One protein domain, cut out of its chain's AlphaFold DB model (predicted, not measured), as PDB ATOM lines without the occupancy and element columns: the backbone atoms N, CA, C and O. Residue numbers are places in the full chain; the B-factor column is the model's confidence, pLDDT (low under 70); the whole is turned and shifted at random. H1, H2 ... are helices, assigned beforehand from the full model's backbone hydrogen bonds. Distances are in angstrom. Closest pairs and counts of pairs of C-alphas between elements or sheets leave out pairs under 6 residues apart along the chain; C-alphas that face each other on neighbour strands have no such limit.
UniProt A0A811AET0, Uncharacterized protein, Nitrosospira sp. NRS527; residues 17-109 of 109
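What this domain is: This is residues 17 to 109 of the 109 residues of an uncharacterized protein of Nitrosospira sp. NRS527 (UniProt A0A811AET0). H3 and H4 form a helical hairpin, with H1 across H3 and short H2 near H1 and H4; a long looping link then leads to H5, whose residues 102 to 108 stick out with Gly 109. The 93 printed residues hold five named helices, H1 to H5 in order, and no named strand: all helix. The whole is only just compact, close to loose: radius of gyration of the C-alphas 14.6 A, spans 43 by 31 by 30 A.

How they stand to each other: H1, residues 17 to 26, touches residues 42 to 46 alone of H3, residues 39 to 50, about perpendicular at 77 degrees; the closest C-alphas, of Ala 24 and Val 42, are 6.3 A apart. H2, residues 29 to 33, is close to but not clearly touching H1; the closest C-alphas, of Ala 24 and Glu 30, are 5.5 A apart. H4, residues 56 to 66, touches residues 45 to 49 alone of H3, opposite ways at a steep tilt of 41 degrees; the closest C-alphas, of Leu 45 and Pro 56, are 5.7 A apart. H5, residues 99 to 108, is apart from H1 to H4. In H1 to H5 every O i to N i+4 pair is within hydrogen-bond range.

Where its parts are: H1 begins at C-alpha 17 (2.522, -14.277, -22.028) and H5 ends at C-alpha 108 (-8.548, 4.166, 13.439). First to last C-alpha, H1 measures 14.0 A, H3 16.5 A, H4 15.5 A and H5 14.2 A.

The domain as a whole: The farthest C-alphas, of Thr 18 and Gly 109, are 43.6 A apart. The printed part has no cut. The link from H4 to H5 is long, 32 residues; in it residues 79 to 80 pair antiparallel with 90 to 91. Only residue 109 has a pLDDT under 70.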
ATOM      1  N   THR A  17       2.728 -12.918 -22.546       93.19
ATOM      2  CA  THR A  17       2.522 -14.277 -22.028       93.19
ATOM      3  C   THR A  17       3.691 -14.731 -21.163       93.19
ATOM      4  O   THR A  17       3.482 -15.057 -19.995       93.19
ATOM      5  N   THR A  18       4.922 -14.645 -21.675       94.00
ATOM      6  CA  THR A  18       6.135 -15.046 -20.945       94.00
ATOM      7  C   THR A  18       6.343 -14.234 -19.667       94.00
ATOM      8  O   THR A  18       6.745 -14.789 -18.645       94.00
ATOM      9  N   VAL A  19       6.037 -12.933 -19.694       95.69
ATOM     10  CA  VAL A  19       6.166 -12.048 -18.526       95.69
ATOM     11  C   VAL A  19       5.185 -12.462 -17.434       95.69
ATOM     12  O   VAL A  19       5.572 -12.627 -16.280       95.69
ATOM     13  N   ILE A  20       3.921 -12.683 -17.794       95.56
ATOM     14  CA  ILE A  20       2.869 -13.035 -16.840       95.56
ATOM     15  C   ILE A  20       3.070 -14.450 -16.284       95.56
ATOM     16  O   ILE A  20       2.958 -14.654 -15.074       95.56
ATOM     17  N   THR A  21       3.426 -15.427 -17.123       94.31
ATOM     18  CA  THR A  21       3.749 -16.783 -16.647       94.31
ATOM     19  C   THR A  21       5.025 -16.793 -15.811       94.31
ATOM     20  O   THR A  21       5.090 -17.477 -14.791       94.31
ATOM     21  N   GLY A  22       6.036 -16.011 -16.197       96.44
ATOM     22  CA  GLY A  22       7.268 -15.840 -15.429       96.44
ATOM     23  C   GLY A  22       6.998 -15.232 -14.054       96.44
ATOM     24  O   GLY A  22       7.506 -15.727 -13.053       96.44
ATOM     25  N   PHE A  23       6.119 -14.233 -13.981       97.25
ATOM     26  CA  PHE A  23       5.703 -13.623 -12.723       97.25
ATOM     27  C   PHE A  23       4.984 -14.614 -11.797       97.25
ATOM     28  O   PHE A  23       5.324 -14.686 -10.618       97.25
ATOM     29  N   ALA A  24       4.041 -15.413 -12.312       97.00
ATOM     30  CA  ALA A  24       3.346 -16.430 -11.514       97.00
ATOM     31  C   ALA A  24       4.308 -17.471 -10.911       97.00
ATOM     32  O   ALA A  24       4.141 -17.879  -9.759       97.00
ATOM     33  N   ASN A  25       5.338 -17.857 -11.669       96.94
ATOM     34  CA  ASN A  25       6.422 -18.703 -11.175       96.94
ATOM     35  C   ASN A  25       7.259 -17.981 -10.110       96.94
ATOM     36  O   ASN A  25       7.485 -18.528  -9.033       96.94
ATOM     37  N   PHE A  26       7.673 -16.743 -10.385       97.50
ATOM     38  CA  PHE A  26       8.525 -15.943  -9.506       97.50
ATOM     39  C   PHE A  26       7.912 -15.714  -8.120       97.50
ATOM     40  O   PHE A  26       8.594 -15.872  -7.111       97.50
ATOM     41  N   ILE A  27       6.617 -15.394  -8.046       96.56
ATOM     42  CA  ILE A  27       5.932 -15.192  -6.759       96.56
ATOM     43  C   ILE A  27       5.610 -16.508  -6.032       96.56
ATOM     44  O   ILE A  27       5.073 -16.477  -4.927       96.56
ATOM     45  N   GLY A  28       5.910 -17.659  -6.643       95.75
ATOM     46  CA  GLY A  28       5.671 -18.986  -6.079       95.75
ATOM     47  C   GLY A  28       4.227 -19.483  -6.196       95.75
ATOM     48  O   GLY A  28       3.862 -20.421  -5.495       95.75
ATOM     49  N   LEU A  29       3.400 -18.874  -7.053       95.94
ATOM     50  CA  LEU A  29       2.003 -19.280  -7.237       95.94
ATOM     51  C   LEU A  29       1.891 -20.546  -8.095       95.94
ATOM     52  O   LEU A  29       1.221 -21.498  -7.699       95.94
ATOM     53  N   GLU A  30       2.573 -20.572  -9.241       95.50
ATOM     54  CA  GLU A  30       2.568 -21.726 -10.152       95.50
ATOM     55  C   GLU A  30       3.089 -23.019  -9.500       95.50
ATOM     56  O   GLU A  30       2.362 -24.011  -9.523       95.50
ATOM     57  N   PRO A  31       4.259 -23.050  -8.830       95.38
ATOM     58  CA  PRO A  31       4.714 -24.272  -8.161       95.38
ATOM     59  C   PRO A  31       3.822 -24.711  -6.987       95.38
ATOM     60  O   PRO A  31       3.869 -25.873  -6.595       95.38
ATOM     61  N   LEU A  32       3.020 -23.810  -6.411       95.69
ATOM     62  CA  LEU A  32       2.152 -24.110  -5.270       95.69
ATOM     63  C   LEU A  32       0.807 -24.715  -5.695       95.69
ATOM     64  O   LEU A  32       0.347 -25.694  -5.112       95.69
ATOM     65  N   VAL A  33       0.155 -24.113  -6.692       95.12
ATOM     66  CA  VAL A  33      -1.225 -24.428  -7.098       95.12
ATOM     67  C   VAL A  33      -1.364 -24.504  -8.622       95.12
ATOM     68  O   VAL A  33      -2.320 -23.977  -9.192       95.12
ATOM     69  N   SER A  34      -0.410 -25.163  -9.287       94.56
ATOM     70  CA  SER A  34      -0.364 -25.295 -10.752       94.56
ATOM     71  C   SER A  34      -1.724 -25.676 -11.345       94.56
ATOM     72  O   SER A  34      -2.383 -26.624 -10.908       94.56
ATOM     73  N   GLY A  35      -2.179 -24.878 -12.312       90.75
ATOM     74  CA  GLY A  35      -3.454 -25.073 -13.007       90.75
ATOM     75  C   GLY A  35      -4.726 -24.872 -12.167       90.75
ATOM     76  O   GLY A  35      -5.822 -25.016 -12.706       90.75
ATOM     77  N   ARG A  36      -4.620 -24.524 -10.874       94.31
ATOM     78  CA  ARG A  36      -5.757 -24.321  -9.951       94.31
ATOM     79  C   ARG A  36      -6.041 -22.852  -9.633       94.31
ATOM     80  O   ARG A  36      -6.735 -22.548  -8.667       94.31
ATOM     81  N   TYR A  37      -5.547 -21.933 -10.454       93.75
ATOM     82  CA  TYR A  37      -5.849 -20.509 -10.347       93.75
ATOM     83  C   TYR A  37      -6.272 -19.925 -11.697       93.75
ATOM     84  O   TYR A  37      -5.956 -20.451 -12.763       93.75
ATOM     85  N   SER A  38      -7.003 -18.809 -11.656       92.25
ATOM     86  CA  SER A  38      -7.390 -18.084 -12.867       92.25
ATOM     87  C   SER A  38      -6.291 -17.118 -13.308       92.25
ATOM     88  O   SER A  38      -5.611 -16.513 -12.480       92.25
ATOM     89  N   ILE A  39      -6.170 -16.883 -14.616       92.44
ATOM     90  CA  ILE A  39      -5.244 -15.866 -15.137       92.44
ATOM     91  C   ILE A  39      -5.538 -14.464 -14.576       92.44
ATOM     92  O   ILE A  39      -4.624 -13.669 -14.377       92.44
ATOM     93  N   LEU A  40      -6.803 -14.185 -14.241       92.81
ATOM     94  CA  LEU A  40      -7.224 -12.924 -13.635       92.81
ATOM     95  C   LEU A  40      -6.551 -12.682 -12.277       92.81
ATOM     96  O   LEU A  40      -6.181 -11.546 -11.987       92.81
ATOM     97  N   LEU A  41      -6.343 -13.732 -11.473       95.31
ATOM     98  CA  LEU A  41      -5.599 -13.618 -10.218       95.31
ATOM     99  C   LEU A  41      -4.166 -13.139 -10.482       95.31
ATOM    100  O   LEU A  41      -3.708 -12.203  -9.832       95.31
ATOM    101  N   VAL A  42      -3.480 -13.732 -11.464       96.06
ATOM    102  CA  VAL A  42      -2.101 -13.349 -11.810       96.06
ATOM    103  C   VAL A  42      -2.038 -11.904 -12.284       96.06
ATOM    104  O   VAL A  42      -1.184 -11.154 -11.821       96.06
ATOM    105  N   LEU A  43      -2.961 -11.488 -13.155       95.62
ATOM    106  CA  LEU A  43      -3.023 -10.112 -13.652       95.62
ATOM    107  C   LEU A  43      -3.284  -9.104 -12.525       95.62
ATOM    108  O   LEU A  43      -2.639  -8.058 -12.483       95.62
ATOM    109  N   GLY A  44      -4.178  -9.427 -11.586       95.38
ATOM    110  CA  GLY A  44      -4.446  -8.588 -10.417       95.38
ATOM    111  C   GLY A  44      -3.222  -8.435  -9.512       95.38
ATOM    112  O   GLY A  44      -2.891  -7.322  -9.101       95.38
ATOM    113  N   LEU A  45      -2.507  -9.533  -9.251       96.31
ATOM    114  CA  LEU A  45      -1.267  -9.514  -8.471       96.31
ATOM    115  C   LEU A  45      -0.146  -8.760  -9.193       96.31
ATOM    116  O   LEU A  45       0.570  -7.989  -8.560       96.31
ATOM    117  N   PHE A  46      -0.021  -8.944 -10.507       96.25
ATOM    118  CA  PHE A  46       0.969  -8.257 -11.331       96.25
ATOM    119  C   PHE A  46       0.731  -6.746 -11.329       96.25
ATOM    120  O   PHE A  46       1.630  -5.990 -10.975       96.25
ATOM    121  N   GLY A  47      -0.490  -6.296 -11.634       94.50
ATOM    122  CA  GLY A  47      -0.844  -4.873 -11.610       94.50
ATOM    123  C   GLY A  47      -0.724  -4.247 -10.217       94.50
ATOM    124  O   GLY A  47      -0.278  -3.108 -10.069       94.50
ATOM    125  N   GLY A  48      -1.083  -4.993  -9.170       93.31
ATOM    126  CA  GLY A  48      -0.912  -4.558  -7.786       93.31
ATOM    127  C   GLY A  48       0.558  -4.371  -7.396       93.31
ATOM    128  O   GLY A  48       0.898  -3.374  -6.757       93.31
ATOM    129  N   ALA A  49       1.428  -5.284  -7.836       94.00
ATOM    130  CA  ALA A  49       2.867  -5.206  -7.608       94.00
ATOM    131  C   ALA A  49       3.513  -4.049  -8.383       94.00
ATOM    132  O   ALA A  49       4.241  -3.252  -7.798       94.00
ATOM    133  N   THR A  50       3.214  -3.909  -9.679       93.38
ATOM    134  CA  THR A  50       3.808  -2.854 -10.523       93.38
ATOM    135  C   THR A  50       3.351  -1.451 -10.132       93.38
ATOM    136  O   THR A  50       4.099  -0.494 -10.306       93.38
ATOM    137  N   SER A  51       2.158  -1.316  -9.548       90.88
ATOM    138  CA  SER A  51       1.669  -0.050  -8.984       90.88
ATOM    139  C   SER A  51       2.086   0.191  -7.529       90.88
ATOM    140  O   SER A  51       1.693   1.204  -6.949       90.88
ATOM    141  N   ASN A  52       2.864  -0.717  -6.925       86.88
ATOM    142  CA  ASN A  52       3.285  -0.672  -5.524       86.88
ATOM    143  C   ASN A  52       2.113  -0.555  -4.523       86.88
ATOM    144  O   ASN A  52       2.243   0.041  -3.453       86.88
ATOM    145  N   ARG A  53       0.942  -1.095  -4.885       86.25
ATOM    146  CA  ARG A  53      -0.282  -1.087  -4.061       86.25
ATOM    147  C   ARG A  53      -0.514  -2.395  -3.322       86.25
ATOM    148  O   ARG A  53      -1.326  -2.438  -2.406       86.25
ATOM    149  N   LEU A  54       0.154  -3.464  -3.744       89.69
ATOM    150  CA  LEU A  54      -0.030  -4.801  -3.204       89.69
ATOM    151  C   LEU A  54       1.295  -5.555  -3.219       89.69
ATOM    152  O   LEU A  54       2.052  -5.481  -4.184       89.69
ATOM    153  N   ASN A  55       1.532  -6.332  -2.165       92.62
ATOM    154  CA  ASN A  55       2.634  -7.278  -2.084       92.62
ATOM    155  C   ASN A  55       2.126  -8.703  -2.394       92.62
ATOM    156  O   ASN A  55       1.451  -9.302  -1.548       92.62
ATOM    157  N   PRO A  56       2.446  -9.285  -3.568       95.19
ATOM    158  CA  PRO A  56       1.951 -10.607  -3.957       95.19
ATOM    159  C   PRO A  56       2.344 -11.718  -2.986       95.19
ATOM    160  O   PRO A  56       1.581 -12.664  -2.801       95.19
ATOM    161  N   ALA A  57       3.492 -11.588  -2.314       94.12
ATOM    162  CA  ALA A  57       3.970 -12.590  -1.369       94.12
ATOM    163  C   ALA A  57       3.011 -12.775  -0.182       94.12
ATOM    164  O   ALA A  57       2.881 -13.885   0.330       94.12
ATOM    165  N   LYS A  58       2.297 -11.720   0.238       93.62
ATOM    166  CA  LYS A  58       1.290 -11.800   1.311       93.62
ATOM    167  C   LYS A  58       0.062 -12.589   0.872       93.62
ATOM    168  O   LYS A  58      -0.457 -13.387   1.644       93.62
ATOM    169  N   VAL A  59      -0.368 -12.409  -0.375       95.31
ATOM    170  CA  VAL A  59      -1.478 -13.185  -0.939       95.31
ATOM    171  C   VAL A  59      -1.068 -14.648  -1.099       95.31
ATOM    172  O   VAL A  59      -1.783 -15.534  -0.642       95.31
ATOM    173  N   VAL A  60       0.113 -14.912  -1.669       95.94
ATOM    174  CA  VAL A  60       0.633 -16.281  -1.820       95.94
ATOM    175  C   VAL A  60       0.821 -16.959  -0.461       95.94
ATOM    176  O   VAL A  60       0.512 -18.139  -0.333       95.94
ATOM    177  N   HIS A  61       1.238 -16.236   0.580       95.25
ATOM    178  CA  HIS A  61       1.321 -16.770   1.944       95.25
ATOM    179  C   HIS A  61      -0.030 -17.279   2.470       95.25
ATOM    180  O   HIS A  61      -0.108 -18.356   3.066       95.25
ATOM    181  N   GLU A  62      -1.109 -16.535   2.231       95.81
ATOM    182  CA  GLU A  62      -2.448 -16.976   2.624       95.81
ATOM    183  C   GLU A  62      -2.929 -18.155   1.772       95.81
ATOM    184  O   GLU A  62      -3.545 -19.070   2.310       95.81
ATOM    185  N   ILE A  63      -2.577 -18.206   0.481       96.12
ATOM    186  CA  ILE A  63      -2.834 -19.386  -0.359       96.12
ATOM    187  C   ILE A  63      -2.085 -20.605   0.199       96.12
ATOM    188  O   ILE A  63      -2.693 -21.651   0.379       96.12
ATOM    189  N   GLN A  64      -0.810 -20.476   0.579       96.12
ATOM    190  CA  GLN A  64      -0.046 -21.568   1.207       96.12
ATOM    191  C   GLN A  64      -0.716 -22.089   2.480       96.12
ATOM    192  O   GLN A  64      -0.687 -23.285   2.752       96.12
ATOM    193  N   THR A  65      -1.320 -21.193   3.259       95.50
ATOM    194  CA  THR A  65      -2.065 -21.566   4.462       95.50
ATOM    195  C   THR A  65      -3.338 -22.336   4.110       95.50
ATOM    196  O   THR A  65      -3.631 -23.348   4.740       95.50
ATOM    197  N   LEU A  66      -4.087 -21.885   3.098       95.00
ATOM    198  CA  LEU A  66      -5.291 -22.573   2.617       95.00
ATOM    199  C   LEU A  66      -4.979 -23.959   2.039       95.00
ATOM    200  O   LEU A  66      -5.762 -24.884   2.219       95.00
ATOM    201  N   GLU A  67      -3.818 -24.110   1.404       95.19
ATOM    202  CA  GLU A  67      -3.316 -25.383   0.878       95.19
ATOM    203  C   GLU A  67      -2.685 -26.283   1.960       95.19
ATOM    204  O   GLU A  67      -2.198 -27.369   1.654       95.19
ATOM    205  N   GLY A  68      -2.659 -25.852   3.228       93.56
ATOM    206  CA  GLY A  68      -2.109 -26.630   4.346       93.56
ATOM    207  C   GLY A  68      -0.578 -26.729   4.376       93.56
ATOM    208  O   GLY A  68      -0.027 -27.518   5.137       93.56
ATOM    209  N   VAL A  69       0.123 -25.926   3.572       93.19
ATOM    210  CA  VAL A  69       1.595 -25.920   3.470       93.19
ATOM    211  C   VAL A  69       2.243 -25.131   4.612       93.19
ATOM    212  O   VAL A  69       3.396 -25.365   4.970       93.19
ATOM    213  N   ARG A  70       1.516 -24.172   5.198       89.75
ATOM    214  CA  ARG A  70       1.984 -23.344   6.315       89.75
ATOM    215  C   ARG A  70       1.105 -23.482   7.550       89.75
ATOM    216  O   ARG A  70      -0.024 -23.958   7.488       89.75
ATOM    217  N   ASN A  71       1.643 -22.990   8.666       89.50
ATOM    218  CA  ASN A  71       0.899 -22.810   9.907       89.50
ATOM    219  C   ASN A  71      -0.390 -22.000   9.678       89.50
ATOM    220  O   ASN A  71      -0.399 -21.119   8.815       89.50
ATOM    221  N   PRO A  72      -1.437 -22.230  10.490       88.06
ATOM    222  CA  PRO A  72      -2.680 -21.481  10.401       88.06
ATOM    223  C   PRO A  72      -2.466 -19.965  10.441       88.06
ATOM    224  O   PRO A  72      -1.697 -19.439  11.252       88.06
ATOM    225  N   SER A  73      -3.187 -19.264   9.568       90.56
ATOM    226  CA  SER A  73      -3.174 -17.806   9.499       90.56
ATOM    227  C   SER A  73      -3.747 -17.225  10.785       90.56
ATOM    228  O   SER A  73      -4.731 -17.723  11.332       90.56
ATOM    229  N   ARG A  74      -3.141 -16.132  11.250       90.12
ATOM    230  CA  ARG A  74      -3.659 -15.337  12.373       90.12
ATOM    231  C   ARG A  74      -4.796 -14.403  11.955       90.12
ATOM    232  O   ARG A  74      -5.387 -13.739  12.802       90.12
ATOM    233  N   LEU A  75      -5.066 -14.301  10.654       91.19
ATOM    234  CA  LEU A  75      -6.158 -13.502  10.121       91.19
ATOM    235  C   LEU A  75      -7.483 -14.240  10.262       91.19
ATOM    236  O   LEU A  75      -7.533 -15.446  10.510       91.19
ATOM    237  N   LYS A  76      -8.573 -13.502  10.035       90.88
ATOM    238  CA  LYS A  76      -9.914 -14.081  10.015       90.88
ATOM    239  C   LYS A  76      -9.961 -15.310   9.086       90.88
ATOM    240  O   LYS A  76      -9.300 -15.320   8.029       90.88
ATOM    241  N   PRO A  77     -10.713 -16.354   9.477       92.19
ATOM    242  CA  PRO A  77     -10.908 -17.517   8.624       92.19
ATOM    243  C   PRO A  77     -11.513 -17.085   7.279       92.19
ATOM    244  O   PRO A  77     -12.149 -16.030   7.208       92.19
ATOM    245  N   PRO A  78     -11.284 -17.847   6.196       94.31
ATOM    246  CA  PRO A  78     -11.995 -17.604   4.947       94.31
ATOM    247  C   PRO A  78     -13.504 -17.705   5.194       94.31
ATOM    248  O   PRO A  78     -13.962 -18.599   5.906       94.31
ATOM    249  N   THR A  79     -14.268 -16.792   4.605       96.12
ATOM    250  CA  THR A  79     -15.733 -16.752   4.701       96.12
ATOM    251  C   THR A  79     -16.332 -16.505   3.324       96.12
ATOM    252  O   THR A  79     -15.632 -16.105   2.392       96.12
ATOM    253  N   GLN A  80     -17.627 -16.766   3.175       97.44
ATOM    254  CA  GLN A  80     -18.361 -16.418   1.963       97.44
ATOM    255  C   GLN A  80     -18.975 -15.027   2.093       97.44
ATOM    256  O   GLN A  80     -19.390 -14.627   3.179       97.44
ATOM    257  N   PHE A  81     -19.081 -14.306   0.980       96.19
ATOM    258  CA  PHE A  81     -19.892 -13.092   0.950       96.19
ATOM    259  C   PHE A  81     -21.373 -13.433   1.153       96.19
ATOM    260  O   PHE A  81     -21.901 -14.362   0.536       96.19
ATOM    261  N   GLU A  82     -22.065 -12.638   1.968       96.81
ATOM    262  CA  GLU A  82     -23.482 -12.852   2.293       96.81
ATOM    263  C   GLU A  82     -24.439 -12.125   1.333       96.81
ATOM    264  O   GLU A  82     -25.589 -12.539   1.156       96.81
ATOM    265  N   TYR A  83     -23.954 -11.071   0.667       95.75
ATOM    266  CA  TYR A  83     -24.774 -10.141  -0.108       95.75
ATOM    267  C   TYR A  83     -24.415 -10.131  -1.606       95.75
ATOM    268  O   TYR A  83     -23.247 -10.312  -1.969       95.75
ATOM    269  N   PRO A  84     -25.397  -9.917  -2.506       96.19
ATOM    270  CA  PRO A  84     -25.136  -9.700  -3.929       96.19
ATOM    271  C   PRO A  84     -24.215  -8.487  -4.174       96.19
ATOM    272  O   PRO A  84     -24.241  -7.544  -3.386       96.19
ATOM    273  N   PRO A  85     -23.420  -8.472  -5.263       94.88
ATOM    274  CA  PRO A  85     -23.381  -9.458  -6.348       94.88
ATOM    275  C   PRO A  85     -22.466 -10.664  -6.081       94.88
ATOM    276  O   PRO A  85     -22.451 -11.596  -6.876       94.88
ATOM    277  N   LEU A  86     -21.705 -10.670  -4.983       95.62
ATOM    278  CA  LEU A  86     -20.675 -11.685  -4.727       95.62
ATOM    279  C   LEU A  86     -21.151 -12.840  -3.837       95.62
ATOM    280  O   LEU A  86     -20.342 -13.687  -3.464       95.62
ATOM    281  N   LYS A  87     -22.442 -12.875  -3.481       97.19
ATOM    282  CA  LYS A  87     -23.020 -13.855  -2.556       97.19
ATOM    283  C   LYS A  87     -22.582 -15.287  -2.887       97.19
ATOM    284  O   LYS A  87     -22.750 -15.744  -4.013       97.19
ATOM    285  N   GLY A  88     -22.058 -15.993  -1.885       96.38
ATOM    286  CA  GLY A  88     -21.589 -17.379  -2.001       96.38
ATOM    287  C   GLY A  88     -20.155 -17.538  -2.518       96.38
ATOM    288  O   GLY A  88     -19.597 -18.629  -2.411       96.38
ATOM    289  N   LEU A  89     -19.519 -16.476  -3.026       95.25
ATOM    290  CA  LEU A  89     -18.093 -16.509  -3.347       95.25
ATOM    291  C   LEU A  89     -17.262 -16.403  -2.070       95.25
ATOM    292  O   LEU A  89     -17.558 -15.610  -1.174       95.25
ATOM    293  N   TRP A  90     -16.201 -17.203  -2.007       95.56
ATOM    294  CA  TRP A  90     -15.252 -17.187  -0.905       95.56
ATOM    295  C   TRP A  90     -14.309 -15.992  -1.004       95.56
ATOM    296  O   TRP A  90     -13.820 -15.658  -2.083       95.56
ATOM    297  N   HIS A  91     -13.997 -15.400   0.144       94.44
ATOM    298  CA  HIS A  91     -12.937 -14.417   0.278       94.44
ATOM    299  C   HIS A  91     -12.006 -14.776   1.432       94.44
ATOM    300  O   HIS A  91     -12.398 -15.376   2.437       94.44
ATOM    301  N   LYS A  92     -10.744 -14.378   1.281       94.06
ATOM    302  CA  LYS A  92      -9.707 -14.557   2.290       94.06
ATOM    303  C   LYS A  92      -9.048 -13.215   2.578       94.06
ATOM    304  O   LYS A  92      -8.744 -12.454   1.663       94.06
ATOM    305  N   HIS A  93      -8.848 -12.933   3.860       91.94
ATOM    306  CA  HIS A  93      -8.075 -11.779   4.300       91.94
ATOM    307  C   HIS A  93      -6.582 -12.064   4.157       91.94
ATOM    308  O   HIS A  93      -6.143 -13.170   4.465       91.94
ATOM    309  N   TYR A  94      -5.824 -11.052   3.754       91.50
ATOM    310  CA  TYR A  94      -4.364 -11.033   3.782       91.50
ATOM    311  C   TYR A  94      -3.897  -9.736   4.455       91.50
ATOM    312  O   TYR A  94      -4.674  -8.790   4.598       91.50
ATOM    313  N   LEU A  95      -2.646  -9.704   4.912       87.25
ATOM    314  CA  LEU A  95      -2.064  -8.488   5.478       87.25
ATOM    315  C   LEU A  95      -1.760  -7.495   4.357       87.25
ATOM    316  O   LEU A  95      -0.930  -7.779   3.492       87.25
ATOM    317  N   GLU A  96      -2.418  -6.340   4.396       81.00
ATOM    318  CA  GLU A  96      -2.068  -5.204   3.548       81.00
ATOM    319  C   GLU A  96      -0.749  -4.582   4.022       81.00
ATOM    320  O   GLU A  96      -0.529  -4.394   5.220       81.00
ATOM    321  N   ASP A  97       0.125  -4.263   3.069       72.62
ATOM    322  CA  ASP A  97       1.383  -3.557   3.308       72.62
ATOM    323  C   ASP A  97       1.253  -2.078   2.897       72.62
ATOM    324  O   ASP A  97       0.363  -1.682   2.143       72.62
ATOM    325  N   GLY A  98       2.201  -1.259   3.360       71.56
ATOM    326  CA  GLY A  98       2.425   0.096   2.857       71.56
ATOM    327  C   GLY A  98       2.043   1.216   3.824       71.56
ATOM    328  O   GLY A  98       1.240   1.056   4.743       71.56
ATOM    329  N   VAL A  99       2.627   2.395   3.585       72.38
ATOM    330  CA  VAL A  99       2.431   3.600   4.415       72.38
ATOM    331  C   VAL A  99       0.955   3.991   4.492       72.38
ATOM    332  O   VAL A  99       0.496   4.423   5.542       72.38
ATOM    333  N   GLY A 100       0.189   3.787   3.414       74.81
ATOM    334  CA  GLY A 100      -1.250   4.054   3.397       74.81
ATOM    335  C   GLY A 100      -2.034   3.182   4.382       74.81
ATOM    336  O   GLY A 100      -2.850   3.706   5.139       74.81
ATOM    337  N   ALA A 101      -1.748   1.877   4.429       73.56
ATOM    338  CA  ALA A 101      -2.377   0.959   5.377       73.56
ATOM    339  C   ALA A 101      -1.986   1.300   6.823       73.56
ATOM    340  O   ALA A 101      -2.843   1.342   7.705       73.56
ATOM    341  N   ILE A 102      -0.713   1.639   7.060       78.25
ATOM    342  CA  ILE A 102      -0.231   2.107   8.369       78.25
ATOM    343  C   ILE A 102      -0.963   3.386   8.789       78.25
ATOM    344  O   ILE A 102      -1.497   3.447   9.892       78.25
ATOM    345  N   ALA A 103      -1.032   4.389   7.914       79.62
ATOM    346  CA  ALA A 103      -1.708   5.650   8.196       79.62
ATOM    347  C   ALA A 103      -3.201   5.442   8.494       79.62
ATOM    348  O   ALA A 103      -3.740   6.047   9.423       79.62
ATOM    349  N   LEU A 104      -3.871   4.558   7.748       75.94
ATOM    350  CA  LEU A 104      -5.272   4.221   7.988       75.94
ATOM    351  C   LEU A 104      -5.466   3.512   9.335       75.94
ATOM    352  O   LEU A 104      -6.430   3.811  10.038       75.94
ATOM    353  N   ASN A 105      -4.555   2.606   9.695       76.44
ATOM    354  CA  ASN A 105      -4.581   1.912  10.979       76.44
ATOM    355  C   ASN A 105      -4.326   2.877  12.144       76.44
ATOM    356  O   ASN A 105      -5.059   2.822  13.121       76.44
ATOM    357  N   LEU A 106      -3.376   3.810  12.014       79.75
ATOM    358  CA  LEU A 106      -3.121   4.855  13.014       79.75
ATOM    359  C   LEU A 106      -4.319   5.794  13.198       79.75
ATOM    360  O   LEU A 106      -4.624   6.177  14.316       79.75
ATOM    361  N   LYS A 107      -5.028   6.150  12.117       79.25
ATOM    362  CA  LYS A 107      -6.232   6.995  12.195       79.25
ATOM    363  C   LYS A 107      -7.402   6.307  12.915       79.25
ATOM    364  O   LYS A 107      -8.278   6.989  13.435       79.25
ATOM    365  N   LYS A 108      -7.470   4.976  12.851       72.50
ATOM    366  CA  LYS A 108      -8.548   4.166  13.439       72.50
ATOM    367  C   LYS A 108      -8.196   3.601  14.824       72.50
ATOM    368  O   LYS A 108      -9.058   2.946  15.406       72.50
ATOM    369  N   GLY A 109      -6.951   3.785  15.269       53.94
ATOM    370  CA  GLY A 109      -6.430   3.346  16.564       53.94
ATOM    371  C   GLY A 109      -6.779   4.303  17.689       53.94
ATOM    372  O   GLY A 109      -6.850   5.522  17.420       53.94
TER     373      GLY A 109